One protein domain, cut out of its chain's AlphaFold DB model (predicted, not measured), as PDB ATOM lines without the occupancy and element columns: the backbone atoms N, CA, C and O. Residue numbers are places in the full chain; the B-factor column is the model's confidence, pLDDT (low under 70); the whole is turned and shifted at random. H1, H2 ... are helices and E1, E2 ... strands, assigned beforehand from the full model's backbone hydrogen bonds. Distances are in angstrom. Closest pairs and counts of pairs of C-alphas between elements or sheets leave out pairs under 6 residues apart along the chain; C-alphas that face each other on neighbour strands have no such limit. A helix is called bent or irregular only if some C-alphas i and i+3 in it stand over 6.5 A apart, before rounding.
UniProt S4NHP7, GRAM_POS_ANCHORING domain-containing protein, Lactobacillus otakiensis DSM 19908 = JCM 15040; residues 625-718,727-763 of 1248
ATOM      1  N   ALA A 625     -35.769 -14.412 -20.683       88.75
ATOM      2  CA  ALA A 625     -34.556 -14.909 -21.332       88.75
ATOM      3  C   ALA A 625     -33.753 -15.863 -20.423       88.75
ATOM      4  O   ALA A 625     -33.265 -16.891 -20.895       88.75
ATOM      5  N   GLN A 626     -33.668 -15.562 -19.124       91.88
ATOM      6  CA  GLN A 626     -33.010 -16.401 -18.120       91.88
ATOM      7  C   GLN A 626     -33.741 -17.736 -17.925       91.88
ATOM      8  O   GLN A 626     -33.121 -18.791 -18.056       91.88
ATOM      9  N   GLN A 627     -35.068 -17.717 -17.762       89.62
ATOM     10  CA  GLN A 627     -35.906 -18.924 -17.730       89.62
ATOM     11  C   GLN A 627     -35.708 -19.808 -18.974       89.62
ATOM     12  O   GLN A 627     -35.603 -21.031 -18.862       89.62
ATOM     13  N   ALA A 628     -35.632 -19.206 -20.166       89.88
ATOM     14  CA  ALA A 628     -35.405 -19.939 -21.409       89.88
ATOM     15  C   ALA A 628     -34.006 -20.579 -21.475       89.88
ATOM     16  O   ALA A 628     -33.870 -21.692 -21.986       89.88
ATOM     17  N   ALA A 629     -32.978 -19.913 -20.942       92.44
ATOM     18  CA  ALA A 629     -31.622 -20.452 -20.883       92.44
ATOM     19  C   ALA A 629     -31.486 -21.585 -19.847       92.44
ATOM     20  O   ALA A 629     -30.869 -22.605 -20.155       92.44
ATOM     21  N   VAL A 630     -32.129 -21.463 -18.676       91.06
ATOM     22  CA  VAL A 630     -32.236 -22.547 -17.677       91.06
ATOM     23  C   VAL A 630     -32.906 -23.776 -18.300       91.06
ATOM     24  O   VAL A 630     -32.352 -24.869 -18.247       91.06
ATOM     25  N   ALA A 631     -34.035 -23.604 -18.995       90.25
ATOM     26  CA  ALA A 631     -34.728 -24.718 -19.646       90.25
ATOM     27  C   ALA A 631     -33.880 -25.415 -20.733       90.25
ATOM     28  O   ALA A 631     -33.915 -26.640 -20.852       90.25
ATOM     29  N   GLN A 632     -33.090 -24.662 -21.511       92.56
ATOM     30  CA  GLN A 632     -32.160 -25.229 -22.501       92.56
ATOM     31  C   GLN A 632     -30.984 -25.967 -21.847       92.56
ATOM     32  O   GLN A 632     -30.544 -27.004 -22.357       92.56
ATOM     33  N   TRP A 633     -30.478 -25.457 -20.722       93.12
ATOM     34  CA  TRP A 633     -29.467 -26.128 -19.910       93.12
ATOM     35  C   TRP A 633     -29.991 -27.460 -19.364       93.12
ATOM     36  O   TRP A 633     -29.428 -28.510 -19.681       93.12
ATOM     37  N   ASP A 634     -31.111 -27.427 -18.640       92.00
ATOM     38  CA  ASP A 634     -31.736 -28.596 -18.016       92.00
ATOM     39  C   ASP A 634     -32.085 -29.672 -19.051       92.00
ATOM     40  O   ASP A 634     -31.813 -30.853 -18.830       92.00
ATOM     41  N   GLN A 635     -32.611 -29.280 -20.221       93.06
ATOM     42  CA  GLN A 635     -32.854 -30.203 -21.333       93.06
ATOM     43  C   GLN A 635     -31.556 -30.881 -21.800       93.06
ATOM     44  O   GLN A 635     -31.525 -32.099 -21.960       93.06
ATOM     45  N   THR A 636     -30.474 -30.122 -21.989       93.19
ATOM     46  CA  THR A 636     -29.194 -30.668 -22.483       93.19
ATOM     47  C   THR A 636     -28.566 -31.626 -21.470       93.19
ATOM     48  O   THR A 636     -28.015 -32.661 -21.846       93.19
ATOM     49  N   ILE A 637     -28.678 -31.309 -20.178       93.38
ATOM     50  CA  ILE A 637     -28.236 -32.176 -19.083       93.38
ATOM     51  C   ILE A 637     -29.099 -33.439 -18.997       93.38
ATOM     52  O   ILE A 637     -28.551 -34.530 -18.841       93.38
ATOM     53  N   ALA A 638     -30.419 -33.337 -19.165       91.44
ATOM     54  CA  ALA A 638     -31.313 -34.494 -19.210       91.44
ATOM     55  C   ALA A 638     -31.010 -35.418 -20.404       91.44
ATOM     56  O   ALA A 638     -30.912 -36.630 -20.221       91.44
ATOM     57  N   GLU A 639     -30.789 -34.865 -21.600       92.12
ATOM     58  CA  GLU A 639     -30.402 -35.626 -22.797       92.12
ATOM     59  C   GLU A 639     -29.049 -36.334 -22.611       92.12
ATOM     60  O   GLU A 639     -28.955 -37.545 -22.822       92.12
ATOM     61  N   ALA A 640     -28.022 -35.623 -22.128       90.56
ATOM     62  CA  ALA A 640     -26.705 -36.199 -21.844       90.56
ATOM     63  C   ALA A 640     -26.752 -37.281 -20.746       90.56
ATOM     64  O   ALA A 640     -26.042 -38.287 -20.832       90.56
ATOM     65  N   THR A 641     -27.617 -37.110 -19.740       89.81
ATOM     66  CA  THR A 641     -27.874 -38.101 -18.683       89.81
ATOM     67  C   THR A 641     -28.571 -39.346 -19.233       89.81
ATOM     68  O   THR A 641     -28.193 -40.462 -18.880       89.81
ATOM     69  N   GLN A 642     -29.571 -39.172 -20.105       88.44
ATOM     70  CA  GLN A 642     -30.359 -40.264 -20.682       88.44
ATOM     71  C   GLN A 642     -29.557 -41.111 -21.681       88.44
ATOM     72  O   GLN A 642     -29.702 -42.333 -21.694       88.44
ATOM     73  N   ASP A 643     -28.728 -40.482 -22.516       89.31
ATOM     74  CA  ASP A 643     -27.849 -41.175 -23.464       89.31
ATOM     75  C   ASP A 643     -26.604 -41.770 -22.776       89.31
ATOM     76  O   ASP A 643     -26.157 -42.875 -23.089       89.31
ATOM     77  N   GLY A 644     -26.042 -41.043 -21.807       85.19
ATOM     78  CA  GLY A 644     -24.876 -41.455 -21.035       85.19
ATOM     79  C   GLY A 644     -23.525 -41.215 -21.720       85.19
ATOM     80  O   GLY A 644     -22.498 -41.329 -21.043       85.19
ATOM     81  N   ARG A 645     -23.460 -40.833 -23.004       88.25
ATOM     82  CA  ARG A 645     -22.198 -40.549 -23.724       88.25
ATOM     83  C   ARG A 645     -21.840 -39.063 -23.684       88.25
ATOM     84  O   ARG A 645     -21.584 -38.427 -24.704       88.25
ATOM     85  N   TRP A 646     -21.774 -38.517 -22.470       88.88
ATOM     86  CA  TRP A 646     -21.533 -37.099 -22.145       88.88
ATOM     87  C   TRP A 646     -20.416 -36.395 -22.941       88.88
ATOM     88  O   TRP A 646     -20.490 -35.190 -23.164       88.88
ATOM     89  N   ALA A 647     -19.392 -37.126 -23.393       86.38
ATOM     90  CA  ALA A 647     -18.308 -36.588 -24.215       86.38
ATOM     91  C   ALA A 647     -18.785 -36.025 -25.574       86.38
ATOM     92  O   ALA A 647     -18.164 -35.097 -26.088       86.38
ATOM     93  N   LEU A 648     -19.890 -36.538 -26.133       89.00
ATOM     94  CA  LEU A 648     -20.499 -36.036 -27.373       89.00
ATOM     95  C   LEU A 648     -21.249 -34.708 -27.156       89.00
ATOM     96  O   LEU A 648     -21.235 -33.837 -28.021       89.00
ATOM     97  N   TYR A 649     -21.848 -34.522 -25.976       91.31
ATOM     98  CA  TYR A 649     -22.655 -33.345 -25.627       91.31
ATOM     99  C   TYR A 649     -21.821 -32.107 -25.254       91.31
ATOM    100  O   TYR A 649     -22.364 -31.006 -25.162       91.31
ATOM    101  N   TYR A 650     -20.503 -32.260 -25.079       89.69
ATOM    102  CA  TYR A 650     -19.577 -31.193 -24.681       89.69
ATOM    103  C   TYR A 650     -19.769 -29.847 -25.422       89.69
ATOM    104  O   TYR A 650     -19.835 -28.824 -24.736       89.69
ATOM    105  N   PRO A 651     -19.913 -29.786 -26.766       87.81
ATOM    106  CA  PRO A 651     -20.091 -28.511 -27.464       87.81
ATOM    107  C   PRO A 651     -21.401 -27.805 -27.095       87.81
ATOM    108  O   PRO A 651     -21.400 -26.595 -26.877       87.81
ATOM    109  N   GLN A 652     -22.506 -28.551 -26.981       90.69
ATOM    110  CA  GLN A 652     -23.817 -27.987 -26.651       90.69
ATOM    111  C   GLN A 652     -23.886 -27.557 -25.182       90.69
ATOM    112  O   GLN A 652     -24.370 -26.468 -24.885       90.69
ATOM    113  N   ILE A 653     -23.325 -28.369 -24.278       91.31
ATOM    114  CA  ILE A 653     -23.160 -28.034 -22.858       91.31
ATOM    115  C   ILE A 653     -22.350 -26.736 -22.713       91.31
ATOM    116  O   ILE A 653     -22.762 -25.838 -21.986       91.31
ATOM    117  N   SER A 654     -21.235 -26.590 -23.438       88.31
ATOM    118  CA  SER A 654     -20.408 -25.381 -23.359       88.31
ATOM    119  C   SER A 654     -21.135 -24.122 -23.843       88.31
ATOM    120  O   SER A 654     -20.986 -23.069 -23.226       88.31
ATOM    121  N   VAL A 655     -21.906 -24.213 -24.932       90.06
ATOM    122  CA  VAL A 655     -22.686 -23.080 -25.459       90.06
ATOM    123  C   VAL A 655     -23.830 -22.722 -24.512       90.06
ATOM    124  O   VAL A 655     -24.004 -21.550 -24.189       90.06
ATOM    125  N   ASN A 656     -24.566 -23.712 -24.004       92.38
ATOM    126  CA  ASN A 656     -25.735 -23.460 -23.163       92.38
ATOM    127  C   ASN A 656     -25.343 -22.919 -21.777       92.38
ATOM    128  O   ASN A 656     -26.032 -22.039 -21.269       92.38
ATOM    129  N   ALA A 657     -24.206 -23.341 -21.209       90.00
ATOM    130  CA  ALA A 657     -23.651 -22.723 -20.000       90.00
ATOM    131  C   ALA A 657     -23.261 -21.251 -20.208       90.00
ATOM    132  O   ALA A 657     -23.482 -20.428 -19.321       90.00
ATOM    133  N   GLU A 658     -22.687 -20.906 -21.369       89.56
ATOM    134  CA  GLU A 658     -22.321 -19.521 -21.691       89.56
ATOM    135  C   GLU A 658     -23.566 -18.650 -21.907       89.56
ATOM    136  O   GLU A 658     -23.603 -17.505 -21.457       89.56
ATOM    137  N   THR A 659     -24.601 -19.195 -22.552       91.56
ATOM    138  CA  THR A 659     -25.898 -18.531 -22.738       91.56
ATOM    139  C   THR A 659     -26.614 -18.297 -21.409       91.56
ATOM    140  O   THR A 659     -27.088 -17.186 -21.178       91.56
ATOM    141  N   LEU A 660     -26.646 -19.302 -20.528       92.31
ATOM    142  CA  LEU A 660     -27.229 -19.219 -19.187       92.31
ATOM    143  C   LEU A 660     -26.531 -18.152 -18.341       92.31
ATOM    144  O   LEU A 660     -27.159 -17.152 -18.004       92.31
ATOM    145  N   ALA A 661     -25.215 -18.271 -18.138       89.56
ATOM    146  CA  ALA A 661     -24.469 -17.312 -17.326       89.56
ATOM    147  C   ALA A 661     -24.585 -15.865 -17.850       89.56
ATOM    148  O   ALA A 661     -24.634 -14.927 -17.057       89.56
ATOM    149  N   LYS A 662     -24.664 -15.660 -19.174       90.81
ATOM    150  CA  LYS A 662     -24.922 -14.333 -19.763       90.81
ATOM    151  C   LYS A 662     -26.327 -13.811 -19.472       90.81
ATOM    152  O   LYS A 662     -26.466 -12.618 -19.225       90.81
ATOM    153  N   ALA A 663     -27.347 -14.666 -19.503       91.56
ATOM    154  CA  ALA A 663     -28.715 -14.277 -19.175       91.56
ATOM    155  C   ALA A 663     -28.866 -13.944 -17.681       91.56
ATOM    156  O   ALA A 663     -29.451 -12.912 -17.348       91.56
ATOM    157  N   ASP A 664     -28.275 -14.751 -16.793       90.88
ATOM    158  CA  ASP A 664     -28.295 -14.494 -15.350       90.88
ATOM    159  C   ASP A 664     -27.591 -13.173 -15.002       90.88
ATOM    160  O   ASP A 664     -28.172 -12.311 -14.340       90.88
ATOM    161  N   TYR A 665     -26.355 -12.972 -15.487       90.38
ATOM    162  CA  TYR A 665     -25.621 -11.731 -15.229       90.38
ATOM    163  C   TYR A 665     -26.316 -10.512 -15.832       90.38
ATOM    164  O   TYR A 665     -26.356  -9.487 -15.165       90.38
ATOM    165  N   ALA A 666     -26.940 -10.607 -17.012       89.94
ATOM    166  CA  ALA A 666     -27.698  -9.492 -17.582       89.94
ATOM    167  C   ALA A 666     -28.899  -9.075 -16.706       89.94
ATOM    168  O   ALA A 666     -29.187  -7.882 -16.589       89.94
ATOM    169  N   TYR A 667     -29.576 -10.027 -16.051       90.06
ATOM    170  CA  TYR A 667     -30.642  -9.739 -15.084       90.06
ATOM    171  C   TYR A 667     -30.094  -9.091 -13.798       90.06
ATOM    172  O   TYR A 667     -30.603  -8.056 -13.361       90.06
ATOM    173  N   ILE A 668     -29.013  -9.645 -13.231       88.19
ATOM    174  CA  ILE A 668     -28.309  -9.090 -12.056       88.19
ATOM    175  C   ILE A 668     -27.831  -7.655 -12.334       88.19
ATOM    176  O   ILE A 668     -28.063  -6.749 -11.529       88.19
ATOM    177  N   ASP A 669     -27.210  -7.440 -13.493       88.38
ATOM    178  CA  ASP A 669     -26.702  -6.157 -13.976       88.38
ATOM    179  C   ASP A 669     -27.818  -5.117 -14.106       88.38
ATOM    180  O   ASP A 669     -27.691  -3.988 -13.619       88.38
ATOM    181  N   ALA A 670     -28.955  -5.509 -14.686       87.19
ATOM    182  CA  ALA A 670     -30.107  -4.633 -14.816       87.19
ATOM    183  C   ALA A 670     -30.703  -4.230 -13.456       87.19
ATOM    184  O   ALA A 670     -31.143  -3.086 -13.322       87.19
ATOM    185  N   ILE A 671     -30.696  -5.097 -12.437       87.56
ATOM    186  CA  ILE A 671     -31.155  -4.734 -11.085       87.56
ATOM    187  C   ILE A 671     -30.155  -3.791 -10.407       87.56
ATOM    188  O   ILE A 671     -30.545  -2.723  -9.924       87.56
ATOM    189  N   ASN A 672     -28.874  -4.159 -10.398       85.31
ATOM    190  CA  ASN A 672     -27.832  -3.468  -9.638       85.31
ATOM    191  C   ASN A 672     -27.322  -2.175 -10.296       85.31
ATOM    192  O   ASN A 672     -26.684  -1.365  -9.625       85.31
ATOM    193  N   GLY A 673     -27.607  -1.952 -11.583       84.56
ATOM    194  CA  GLY A 673     -27.001  -0.863 -12.353       84.56
ATOM    195  C   GLY A 673     -25.523  -1.138 -12.611       84.56
ATOM    196  O   GLY A 673     -24.660  -0.303 -12.330       84.56
ATOM    197  N   THR A 674     -25.221  -2.345 -13.084       87.00
ATOM    198  CA  THR A 674     -23.867  -2.772 -13.451       87.00
ATOM    199  C   THR A 674     -23.818  -3.278 -14.893       87.00
ATOM    200  O   THR A 674     -24.844  -3.385 -15.558       87.00
ATOM    201  N   GLN A 675     -22.616  -3.533 -15.404       87.06
ATOM    202  CA  GLN A 675     -22.371  -4.300 -16.625       87.06
ATOM    203  C   GLN A 675     -21.205  -5.253 -16.363       87.06
ATOM    204  O   GLN A 675     -20.112  -4.806 -16.000       87.06
ATOM    205  N   THR A 676     -21.430  -6.544 -16.583       88.25
ATOM    206  CA  THR A 676     -20.470  -7.624 -16.369       88.25
ATOM    207  C   THR A 676     -19.910  -8.122 -17.701       88.25
ATOM    208  O   THR A 676     -20.608  -8.735 -18.507       88.25
ATOM    209  N   ASP A 677     -18.617  -7.878 -17.930       85.94
ATOM    210  CA  ASP A 677     -17.930  -8.308 -19.147       85.94
ATOM    211  C   ASP A 677     -17.443  -9.764 -19.041       85.94
ATOM    212  O   ASP A 677     -16.931 -10.214 -18.010       85.94
ATOM    213  N   PHE A 678     -17.548 -10.500 -20.151       86.94
ATOM    214  CA  PHE A 678     -17.129 -11.898 -20.276       86.94
ATOM    215  C   PHE A 678     -15.863 -12.023 -21.127       86.94
ATOM    216  O   PHE A 678     -15.768 -11.436 -22.207       86.94
ATOM    217  N   LYS A 679     -14.922 -12.864 -20.690       85.88
ATOM    218  CA  LYS A 679     -13.707 -13.217 -21.439       85.88
ATOM    219  C   LYS A 679     -13.673 -14.694 -21.804       85.88
ATOM    220  O   LYS A 679     -14.086 -15.560 -21.037       85.88
ATOM    221  N   THR A 680     -13.094 -14.977 -22.963       85.44
ATOM    222  CA  THR A 680     -12.721 -16.328 -23.383       85.44
ATOM    223  C   THR A 680     -11.396 -16.714 -22.725       85.44
ATOM    224  O   THR A 680     -10.394 -16.018 -22.887       85.44
ATOM    225  N   VAL A 681     -11.377 -17.827 -21.995       83.19
ATOM    226  CA  VAL A 681     -10.188 -18.407 -21.359       83.19
ATOM    227  C   VAL A 681      -9.849 -19.716 -22.066       83.19
ATOM    228  O   VAL A 681     -10.720 -20.561 -22.261       83.19
ATOM    229  N   THR A 682      -8.584 -19.893 -22.446       85.06
ATOM    230  CA  THR A 682      -8.077 -21.145 -23.022       85.06
ATOM    231  C   THR A 682      -7.061 -21.763 -22.071       85.06
ATOM    232  O   THR A 682      -6.059 -21.130 -21.737       85.06
ATOM    233  N   GLU A 683      -7.306 -23.005 -21.658       81.00
ATOM    234  CA  GLU A 683      -6.479 -23.742 -20.702       81.00
ATOM    235  C   GLU A 683      -5.974 -25.066 -21.290       81.00
ATOM    236  O   GLU A 683      -6.626 -25.696 -22.127       81.00
ATOM    237  N   THR A 684      -4.796 -25.508 -20.840       78.94
ATOM    238  CA  THR A 684      -4.160 -26.759 -21.280       78.94
ATOM    239  C   THR A 684      -4.298 -27.821 -20.199       78.94
ATOM    240  O   THR A 684      -3.675 -27.724 -19.142       78.94
ATOM    241  N   ILE A 685      -5.053 -28.887 -20.466       72.75
ATOM    242  CA  ILE A 685      -5.264 -29.964 -19.497       72.75
ATOM    243  C   ILE A 685      -4.123 -30.983 -19.609       72.75
ATOM    244  O   ILE A 685      -4.213 -31.974 -20.339       72.75
ATOM    245  N   GLU A 686      -3.046 -30.780 -18.843       66.69
ATOM    246  CA  GLU A 686      -1.845 -31.646 -18.832       66.69
ATOM    247  C   GLU A 686      -2.143 -33.144 -18.591       66.69
ATOM    248  O   GLU A 686      -1.358 -34.017 -18.968       66.69
ATOM    249  N   LYS A 687      -3.290 -33.474 -17.975       62.69
ATOM    250  CA  LYS A 687      -3.748 -34.861 -17.779       62.69
ATOM    251  C   LYS A 687      -4.151 -35.559 -19.090       62.69
ATOM    252  O   LYS A 687      -3.995 -36.777 -19.180       62.69
ATOM    253  N   PHE A 688      -4.668 -34.813 -20.068       65.81
ATOM    254  CA  PHE A 688      -5.232 -35.337 -21.320       65.81
ATOM    255  C   PHE A 688      -4.452 -34.917 -22.576       65.81
ATOM    256  O   PHE A 688      -4.630 -35.540 -23.620       65.81
ATOM    257  N   GLY A 689      -3.602 -33.884 -22.479       66.00
ATOM    258  CA  GLY A 689      -2.826 -33.332 -23.597       66.00
ATOM    259  C   GLY A 689      -3.620 -32.417 -24.539       66.00
ATOM    260  O   GLY A 689      -3.119 -32.064 -25.601       66.00
ATOM    261  N   LYS A 690      -4.842 -32.031 -24.147       74.12
ATOM    262  CA  LYS A 690      -5.762 -31.182 -24.916       74.12
ATOM    263  C   LYS A 690      -5.774 -29.751 -24.380       74.12
ATOM    264  O   LYS A 690      -5.663 -29.540 -23.172       74.12
ATOM    265  N   THR A 691      -5.968 -28.783 -25.269       76.19
ATOM    266  CA  THR A 691      -6.409 -27.427 -24.914       76.19
ATOM    267  C   THR A 691      -7.926 -27.351 -24.985       76.19
ATOM    268  O   THR A 691      -8.502 -27.858 -25.945       76.19
ATOM    269  N   TYR A 692      -8.563 -26.685 -24.026       80.31
ATOM    270  CA  TYR A 692      -9.993 -26.384 -24.073       80.31
ATOM    271  C   TYR A 692     -10.240 -24.893 -23.876       80.31
ATOM    272  O   TYR A 692      -9.362 -24.157 -23.422       80.31
ATOM    273  N   THR A 693     -11.444 -24.462 -24.232       81.69
ATOM    274  CA  THR A 693     -11.877 -23.073 -24.133       81.69
ATOM    275  C   THR A 693     -13.150 -23.014 -23.305       81.69
ATOM    276  O   THR A 693     -14.069 -23.792 -23.539       81.69
ATOM    277  N   THR A 694     -13.198 -22.086 -22.357       82.88
ATOM    278  CA  THR A 694     -14.377 -21.759 -21.547       82.88
ATOM    279  C   THR A 694     -14.557 -20.245 -21.504       82.88
ATOM    280  O   THR A 694     -13.618 -19.490 -21.767       82.88
ATOM    281  N   PHE A 695     -15.746 -19.774 -21.149       83.38
ATOM    282  CA  PHE A 695     -15.922 -18.398 -20.699       83.38
ATOM    283  C   PHE A 695     -15.506 -18.262 -19.225       83.38
ATOM    284  O   PHE A 695     -15.491 -19.240 -18.471       83.38
ATOM    285  N   ALA A 696     -15.190 -17.036 -18.820       81.31
ATOM    286  CA  ALA A 696     -15.111 -16.601 -17.433       81.31
ATOM    287  C   ALA A 696     -15.568 -15.137 -17.331       81.31
ATOM    288  O   ALA A 696     -15.474 -14.382 -18.300       81.31
ATOM    289  N   VAL A 697     -16.014 -14.723 -16.146       82.69
ATOM    290  CA  VAL A 697     -16.263 -13.307 -15.838       82.69
ATOM    291  C   VAL A 697     -14.928 -12.553 -15.817       82.69
ATOM    292  O   VAL A 697     -13.934 -13.059 -15.283       82.69
ATOM    293  N   ASP A 698     -14.874 -11.367 -16.425       78.88
ATOM    294  CA  ASP A 698     -13.675 -10.527 -16.444       78.88
ATOM    295  C   ASP A 698     -13.707  -9.428 -15.387       78.88
ATOM    296  O   ASP A 698     -12.909  -9.450 -14.449       78.88
ATOM    297  N   GLN A 699     -14.627  -8.481 -15.551       73.81
ATOM    298  CA  GLN A 699     -14.765  -7.305 -14.705       73.81
ATOM    299  C   GLN A 699     -16.197  -6.772 -14.778       73.81
ATOM    300  O   GLN A 699     -16.834  -6.818 -15.829       73.81
ATOM    301  N   THR A 700     -16.684  -6.259 -13.652       77.62
ATOM    302  CA  THR A 700     -17.995  -5.617 -13.542       77.62
ATOM    303  C   THR A 700     -17.788  -4.115 -13.384       77.62
ATOM    304  O   THR A 700     -16.988  -3.675 -12.553       77.62
ATOM    305  N   THR A 701     -18.482  -3.324 -14.195       76.69
ATOM    306  CA  THR A 701     -18.493  -1.858 -14.121       76.69
ATOM    307  C   THR A 701     -19.826  -1.374 -13.558       76.69
ATOM    308  O   THR A 701     -20.851  -2.015 -13.768       76.69
ATOM    309  N   ASN A 702     -19.827  -0.258 -12.824       76.69
ATOM    310  CA  ASN A 702     -21.023   0.249 -12.148       76.69
ATOM    311  C   ASN A 702     -21.502   1.550 -12.805       76.69
ATOM    312  O   ASN A 702     -20.782   2.550 -12.771       76.69
ATOM    313  N   ASP A 703     -22.748   1.567 -13.277       72.44
ATOM    314  CA  ASP A 703     -23.526   2.787 -13.506       72.44
ATOM    315  C   ASP A 703     -24.802   2.750 -12.658       72.44
ATOM    316  O   ASP A 703     -25.905   2.428 -13.111       72.44
ATOM    317  N   ALA A 704     -24.633   3.122 -11.388       66.56
ATOM    318  CA  ALA A 704     -25.696   3.123 -10.392       66.56
ATOM    319  C   ALA A 704     -26.908   3.999 -10.773       66.56
ATOM    320  O   ALA A 704     -27.977   3.809 -10.192       66.56
ATOM    321  N   GLN A 705     -26.787   4.915 -11.750       67.94
ATOM    322  CA  GLN A 705     -27.930   5.695 -12.245       67.94
ATOM    323  C   GLN A 705     -28.954   4.833 -12.998       67.94
ATOM    324  O   GLN A 705     -30.116   5.217 -13.092       67.94
ATOM    325  N   THR A 706     -28.545   3.666 -13.504       74.81
ATOM    326  CA  THR A 706     -29.401   2.736 -14.261       74.81
ATOM    327  C   THR A 706     -30.018   1.622 -13.407       74.81
ATOM    328  O   THR A 706     -30.793   0.811 -13.924       74.81
ATOM    329  N   SER A 707     -29.684   1.566 -12.111       84.81
ATOM    330  CA  SER A 707     -30.160   0.541 -11.173       84.81
ATOM    331  C   SER A 707     -31.669   0.631 -10.919       84.81
ATOM    332  O   SER A 707     -32.255   1.716 -10.930       84.81
ATOM    333  N   TYR A 708     -32.306  -0.509 -10.631       85.88
ATOM    334  CA  TYR A 708     -33.723  -0.542 -10.251       85.88
ATOM    335  C   TYR A 708     -33.982   0.270  -8.971       85.88
ATOM    336  O   TYR A 708     -34.950   1.024  -8.904       85.88
ATOM    337  N   GLU A 709     -33.070   0.198  -7.994       83.12
ATOM    338  CA  GLU A 709     -33.133   1.016  -6.776       83.12
ATOM    339  C   GLU A 709     -33.117   2.517  -7.075       83.12
ATOM    340  O   GLU A 709     -33.909   3.248  -6.480       83.12
ATOM    341  N   LYS A 710     -32.257   2.995  -7.987       84.56
ATOM    342  CA  LYS A 710     -32.212   4.420  -8.337       84.56
ATOM    343  C   LYS A 710     -33.536   4.875  -8.940       84.56
ATOM    344  O   LYS A 710     -34.110   5.836  -8.440       84.56
ATOM    345  N   VAL A 711     -34.025   4.176  -9.968       85.62
ATOM    346  CA  VAL A 711     -35.263   4.547 -10.674       85.62
ATOM    347  C   VAL A 711     -36.461   4.525  -9.718       85.62
ATOM    348  O   VAL A 711     -37.250   5.466  -9.690       85.62
ATOM    349  N   PHE A 712     -36.550   3.509  -8.856       83.75
ATOM    350  CA  PHE A 712     -37.569   3.440  -7.809       83.75
ATOM    351  C   PHE A 712     -37.423   4.556  -6.757       83.75
ATOM    352  O   PHE A 712     -38.418   5.098  -6.281       83.75
ATOM    353  N   THR A 713     -36.196   4.931  -6.388       83.62
ATOM    354  CA  THR A 713     -35.943   6.022  -5.431       83.62
ATOM    355  C   THR A 713     -36.334   7.376  -6.019       83.62
ATOM    356  O   THR A 713     -36.973   8.171  -5.334       83.62
ATOM    357  N   ASP A 714     -36.010   7.636  -7.289       85.25
ATOM    358  CA  ASP A 714     -36.435   8.845  -8.006       85.25
ATOM    359  C   ASP A 714     -37.969   8.924  -8.095       85.25
ATOM    360  O   ASP A 714     -38.557   9.974  -7.839       85.25
ATOM    361  N   PHE A 715     -38.629   7.789  -8.333       84.88
ATOM    362  CA  PHE A 715     -40.084   7.648  -8.301       84.88
ATOM    363  C   PHE A 715     -40.706   7.932  -6.919       84.88
ATOM    364  O   PHE A 715     -41.607   8.770  -6.805       84.88
ATOM    365  N   GLN A 716     -40.189   7.334  -5.842       83.00
ATOM    366  CA  GLN A 716     -40.647   7.638  -4.478       83.00
ATOM    367  C   GLN A 716     -40.360   9.098  -4.088       83.00
ATOM    368  O   GLN A 716     -41.134   9.691  -3.334       83.00
ATOM    369  N   ASN A 717     -39.287   9.705  -4.608       84.94
ATOM    370  CA  ASN A 717     -38.984  11.126  -4.426       84.94
ATOM    371  C   ASN A 717     -39.987  12.026  -5.166       84.94
ATOM    372  O   ASN A 717     -40.383  13.054  -4.614       84.94
ATOM    373  N   ALA A 718     -40.435  11.654  -6.369       82.94
ATOM    374  CA  ALA A 718     -41.487  12.373  -7.094       82.94
ATOM    375  C   ALA A 718     -42.820  12.326  -6.323       82.94
ATOM    376  O   ALA A 718     -43.385  13.375  -6.009       82.94
ATOM    377  N   SER A 727     -53.408  18.172  -0.672       60.47
ATOM    378  CA  SER A 727     -54.147  17.863   0.560       60.47
ATOM    379  C   SER A 727     -54.221  16.350   0.826       60.47
ATOM    380  O   SER A 727     -54.078  15.535  -0.084       60.47
ATOM    381  N   GLY A 728     -54.479  15.949   2.076       61.34
ATOM    382  CA  GLY A 728     -54.430  14.539   2.499       61.34
ATOM    383  C   GLY A 728     -55.396  13.584   1.777       61.34
ATOM    384  O   GLY A 728     -55.164  12.382   1.781       61.34
ATOM    385  N   SER A 729     -56.451  14.091   1.127       58.53
ATOM    386  CA  SER A 729     -57.354  13.298   0.272       58.53
ATOM    387  C   SER A 729     -56.886  13.174  -1.186       58.53
ATOM    388  O   SER A 729     -57.480  12.417  -1.945       58.53
ATOM    389  N   GLN A 730     -55.845  13.912  -1.585       57.66
ATOM    390  CA  GLN A 730     -55.249  13.896  -2.927       57.66
ATOM    391  C   GLN A 730     -53.898  13.157  -2.981       57.66
ATOM    392  O   GLN A 730     -53.408  12.894  -4.083       57.66
ATOM    393  N   GLN A 731     -53.299  12.840  -1.827       70.12
ATOM    394  CA  GLN A 731     -51.996  12.172  -1.717       70.12
ATOM    395  C   GLN A 731     -52.010  10.755  -2.321       70.12
ATOM    396  O   GLN A 731     -52.949   9.984  -2.127       70.12
ATOM    397  N   ILE A 732     -50.935  10.403  -3.027       70.19
ATOM    398  CA  ILE A 732     -50.696   9.062  -3.583       70.19
ATOM    399  C   ILE A 732     -50.087   8.187  -2.477       70.19
ATOM    400  O   ILE A 732     -49.125   8.608  -1.834       70.19
ATOM    401  N   ASN A 733     -50.611   6.976  -2.247       64.62
ATOM    402  CA  ASN A 733     -50.071   6.068  -1.223       64.62
ATOM    403  C   ASN A 733     -48.644   5.595  -1.605       64.62
ATOM    404  O   ASN A 733     -48.505   4.934  -2.632       64.62
ATOM    405  N   PRO A 734     -47.592   5.877  -0.805       57.91
ATOM    406  CA  PRO A 734     -46.208   5.512  -1.127       57.91
ATOM    407  C   PRO A 734     -45.821   4.061  -0.752       57.91
ATOM    408  O   PRO A 734     -44.632   3.729  -0.743       57.91
ATOM    409  N   GLU A 735     -46.777   3.194  -0.399       54.81
ATOM    410  CA  GLU A 735     -46.546   1.805   0.043       54.81
ATOM    411  C   GLU A 735     -46.143   0.832  -1.088       54.81
ATOM    412  O   GLU A 735     -46.836  -0.133  -1.397       54.81
ATOM    413  N   LEU A 736     -44.953   1.039  -1.657       56.94
ATOM    414  CA  LEU A 736     -44.239   0.056  -2.492       56.94
ATOM    415  C   LEU A 736     -42.937  -0.455  -1.832       56.94
ATOM    416  O   LEU A 736     -42.185  -1.231  -2.422       56.94
ATOM    417  N   GLY A 737     -42.666  -0.042  -0.588       51.84
ATOM    418  CA  GLY A 737     -41.395  -0.259   0.121       51.84
ATOM    419  C   GLY A 737     -41.021  -1.711   0.458       51.84
ATOM    420  O   GLY A 737     -39.928  -1.933   0.959       51.84
ATOM    421  N   THR A 738     -41.879  -2.697   0.188       55.38
ATOM    422  CA  THR A 738     -41.565  -4.131   0.344       55.38
ATOM    423  C   THR A 738     -41.064  -4.789  -0.944       55.38
ATOM    424  O   THR A 738     -40.478  -5.868  -0.878       55.38
ATOM    425  N   ALA A 739     -41.266  -4.171  -2.113       61.94
ATOM    426  CA  ALA A 739     -40.959  -4.795  -3.400       61.94
ATOM    427  C   ALA A 739     -39.456  -4.780  -3.739       61.94
ATOM    428  O   ALA A 739     -38.937  -5.787  -4.217       61.94
ATOM    429  N   ILE A 740     -38.740  -3.673  -3.471       67.00
ATOM    430  CA  ILE A 740     -37.299  -3.577  -3.782       67.00
ATOM    431  C   ILE A 740     -36.500  -4.632  -3.015       67.00
ATOM    432  O   ILE A 740     -35.651  -5.295  -3.601       67.00
ATOM    433  N   ASP A 741     -36.762  -4.779  -1.715       70.69
ATOM    434  CA  ASP A 741     -35.965  -5.640  -0.837       70.69
ATOM    435  C   ASP A 741     -36.102  -7.120  -1.217       70.69
ATOM    436  O   ASP A 741     -35.125  -7.862  -1.131       70.69
ATOM    437  N   LEU A 742     -37.273  -7.533  -1.718       72.12
ATOM    438  CA  LEU A 742     -37.485  -8.861  -2.302       72.12
ATOM    439  C   LEU A 742     -36.712  -9.021  -3.619       72.12
ATOM    440  O   LEU A 742     -35.884  -9.920  -3.724       72.12
ATOM    441  N   ILE A 743     -36.884  -8.098  -4.574       74.56
ATOM    442  CA  ILE A 743     -36.182  -8.122  -5.875       74.56
ATOM    443  C   ILE A 743     -34.653  -8.135  -5.684       74.56
ATOM    444  O   ILE A 743     -33.939  -8.856  -6.379       74.56
ATOM    445  N   LYS A 744     -34.138  -7.387  -4.701       76.12
ATOM    446  CA  LYS A 744     -32.727  -7.410  -4.292       76.12
ATOM    447  C   LYS A 744     -32.323  -8.724  -3.629       76.12
ATOM    448  O   LYS A 744     -31.214  -9.190  -3.873       76.12
ATOM    449  N   ALA A 745     -33.154  -9.306  -2.768       77.69
ATOM    450  CA  ALA A 745     -32.854 -10.591  -2.140       77.69
ATOM    451  C   ALA A 745     -32.752 -11.709  -3.190       77.69
ATOM    452  O   ALA A 745     -31.766 -12.443  -3.182       77.69
ATOM    453  N   ASP A 746     -33.692 -11.770  -4.139       77.94
ATOM    454  CA  ASP A 746     -33.653 -12.711  -5.264       77.94
ATOM    455  C   ASP A 746     -32.443 -12.460  -6.186       77.94
ATOM    456  O   ASP A 746     -31.771 -13.411  -6.578       77.94
ATOM    457  N   ALA A 747     -32.088 -11.202  -6.480       79.62
ATOM    458  CA  ALA A 747     -30.900 -10.877  -7.282       79.62
ATOM    459  C   ALA A 747     -29.579 -11.288  -6.606       79.62
ATOM    460  O   ALA A 747     -28.661 -11.767  -7.272       79.62
ATOM    461  N   ASN A 748     -29.474 -11.120  -5.283       81.44
ATOM    462  CA  ASN A 748     -28.314 -11.576  -4.515       81.44
ATOM    463  C   ASN A 748     -28.256 -13.110  -4.449       81.44
ATOM    464  O   ASN A 748     -27.186 -13.676  -4.653       81.44
ATOM    465  N   ALA A 749     -29.394 -13.785  -4.245       81.88
ATOM    466  CA  ALA A 749     -29.468 -15.246  -4.279       81.88
ATOM    467  C   ALA A 749     -29.044 -15.800  -5.650       81.88
ATOM    468  O   ALA A 749     -28.191 -16.681  -5.712       81.88
ATOM    469  N   LEU A 750     -29.535 -15.211  -6.748       85.69
ATOM    470  CA  LEU A 750     -29.098 -15.560  -8.101       85.69
ATOM    471  C   LEU A 750     -27.595 -15.297  -8.304       85.69
ATOM    472  O   LEU A 750     -26.913 -16.079  -8.953       85.69
ATOM    473  N   THR A 751     -27.045 -14.228  -7.721       84.25
ATOM    474  CA  THR A 751     -25.605 -13.919  -7.808       84.25
ATOM    475  C   THR A 751     -24.733 -14.989  -7.133       84.25
ATOM    476  O   THR A 751     -23.648 -15.301  -7.638       84.25
ATOM    477  N   ASP A 752     -25.194 -15.573  -6.024       82.50
ATOM    478  CA  ASP A 752     -24.525 -16.695  -5.351       82.50
ATOM    479  C   ASP A 752     -24.717 -18.016  -6.129       82.50
ATOM    480  O   ASP A 752     -23.741 -18.746  -6.347       82.50
ATOM    481  N   ASP A 753     -25.929 -18.289  -6.631       85.44
ATOM    482  CA  ASP A 753     -26.236 -19.441  -7.494       85.44
ATOM    483  C   ASP A 753     -25.354 -19.453  -8.753       85.44
ATOM    484  O   ASP A 753     -24.753 -20.472  -9.080       85.44
ATOM    485  N   VAL A 754     -25.200 -18.316  -9.437       86.56
ATOM    486  CA  VAL A 754     -24.393 -18.182 -10.666       86.56
ATOM    487  C   VAL A 754     -22.901 -18.374 -10.395       86.56
ATOM    488  O   VAL A 754     -22.191 -18.995 -11.194       86.56
ATOM    489  N   GLN A 755     -22.397 -17.892  -9.257       83.56
ATOM    490  CA  GLN A 755     -21.014 -18.150  -8.841       83.56
ATOM    491  C   GLN A 755     -20.794 -19.630  -8.496       83.56
ATOM    492  O   GLN A 755     -19.747 -20.189  -8.841       83.56
ATOM    493  N   SER A 756     -21.779 -20.287  -7.879       84.31
ATOM    494  CA  SER A 756     -21.773 -21.737  -7.656       84.31
ATOM    495  C   SER A 756     -21.791 -22.501  -8.985       84.31
ATOM    496  O   SER A 756     -20.885 -23.301  -9.240       84.31
ATOM    497  N   PHE A 757     -22.748 -22.193  -9.865       89.06
ATOM    498  CA  PHE A 757     -22.919 -22.778 -11.193       89.06
ATOM    499  C   PHE A 757     -21.635 -22.672 -12.012       89.06
ATOM    500  O   PHE A 757     -21.072 -23.694 -12.390       89.06
ATOM    501  N   THR A 758     -21.098 -21.466 -12.218       83.69
ATOM    502  CA  THR A 758     -19.872 -21.259 -13.013       83.69
ATOM    503  C   THR A 758     -18.649 -21.961 -12.408       83.69
ATOM    504  O   THR A 758     -17.843 -22.537 -13.142       83.69
ATOM    505  N   THR A 759     -18.533 -22.012 -11.075       83.62
ATOM    506  CA  THR A 759     -17.461 -22.745 -10.372       83.62
ATOM    507  C   THR A 759     -17.582 -24.263 -10.527       83.62
ATOM    508  O   THR A 759     -16.568 -24.966 -10.587       83.62
ATOM    509  N   GLN A 760     -18.799 -24.804 -10.563       85.19
ATOM    510  CA  GLN A 760     -19.056 -26.235 -10.738       85.19
ATOM    511  C   GLN A 760     -18.952 -26.645 -12.216       85.19
ATOM    512  O   GLN A 760     -18.178 -27.547 -12.542       85.19
ATOM    513  N   TYR A 761     -19.589 -25.892 -13.117       87.50
ATOM    514  CA  TYR A 761     -19.440 -25.988 -14.569       87.50
ATOM    515  C   TYR A 761     -17.968 -25.979 -14.998       87.50
ATOM    516  O   TYR A 761     -17.577 -26.843 -15.773       87.50
ATOM    517  N   SER A 762     -17.124 -25.095 -14.447       83.62
ATOM    518  CA  SER A 762     -15.682 -25.061 -14.748       83.62
ATOM    519  C   SER A 762     -14.984 -26.415 -14.503       83.62
ATOM    520  O   SER A 762     -14.174 -26.874 -15.314       83.62
ATOM    521  N   LYS A 763     -15.363 -27.140 -13.440       85.69
ATOM    522  CA  LYS A 763     -14.861 -28.501 -13.166       85.69
ATOM    523  C   LYS A 763     -15.420 -29.504 -14.176       85.69
ATOM    524  O   LYS A 763     -14.662 -30.323 -14.699       85.69
TER     525      LYS A 763
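What this domain is: This is residues 625 to 718 and 727 to 763 of the 1248 residues of the protein "GRAM_POS_ANCHORING domain-containing protein" of Lactobacillus otakiensis DSM 19908 = JCM 15040 (UniProt S4NHP7). A long kinked helix, H2, is the middle of a loose, elongated body: H1 folds back along it as a helical hairpin, H4 runs along it at a shallow tilt, and a long two-stranded hairpin, E1 and E2, packs on it. H3 meets the far end of H2 and carries the body on, while residues 727 to 733 stick out as a tail beyond it and add to its length. The printed part has 131 residues with four named helices and two named strands, in the order H1 H2 E1 E2 H3 H4; the sheet, E1 - E2, is antiparallel, and the class is mixed, helices and strands. The whole is loose, with a radius of gyration of the C-alphas of 20.1 A, and spans 75 by 32 by 18 A.

How they stand to each other: H1, residues 625 to 643, and H2, residues 646 to 672, form a helical hairpin, running opposite ways at a shallow tilt of 19 degrees. They touch, the closest C-alphas being those of Ala 629 and Leu 660, 4.9 A apart. H2 is the hub, touching three helices; it has a kink of 43 degrees near residue 653 and is irregular, with C-alphas 648 and 651 7.5 A apart. E1, residues 674 to 685, and E2, residues 690 to 702, are a hairpin of antiparallel neighbours; N 681 and O 694 are 2.8 A apart and N 698 and O 677 2.8 A apart, both within hydrogen-bond range. The closest C-alphas of H2 and E2, those of Glu 658 and Phe 695, are 6.6 A apart. H3, residues 708 to 718, and H2 touch only at their ends, H2 with residues 670 to 672 alone; C-alphas 671 and 708 are the closest, 5.0 A apart. H4, residues 739 to 763, touches H2, opposite ways at a shallow tilt of 27 degrees, the closest C-alphas being those of Ile 668 and Ala 747, 5.7 A apart. H1 and H4 are apart. Each O i to N i+4 pair is within hydrogen-bond range in H1 and H3, against 20 of 23 in H2 and 20 of 21 in H4.

Where its parts are: H1 begins at C-alpha 625, (-34.556, -14.909, -21.332), and is 27.2 A long. H2 is 36.4 A long, E1 33.5 A, E2 37.2 A and H3 15.4 A. H4, 36.6 A long, ends at C-alpha 763, (-14.861, -28.501, -13.166).

The domain as a whole: The C-alphas of Gly 689 and Ser 727, 76.4 A apart, are the two farthest apart. Residues 685 to 690 and 727 to 733 stand free. Residues 719 to 726 are not printed; C-alphas 718 and 727 are 15.8 A apart across this cut. The links printed whole are tight. The mean pLDDT of the printed part is 81.9; residues 686 to 689, 704 to 705, 727 to 730 and 733 to 740 are under 70.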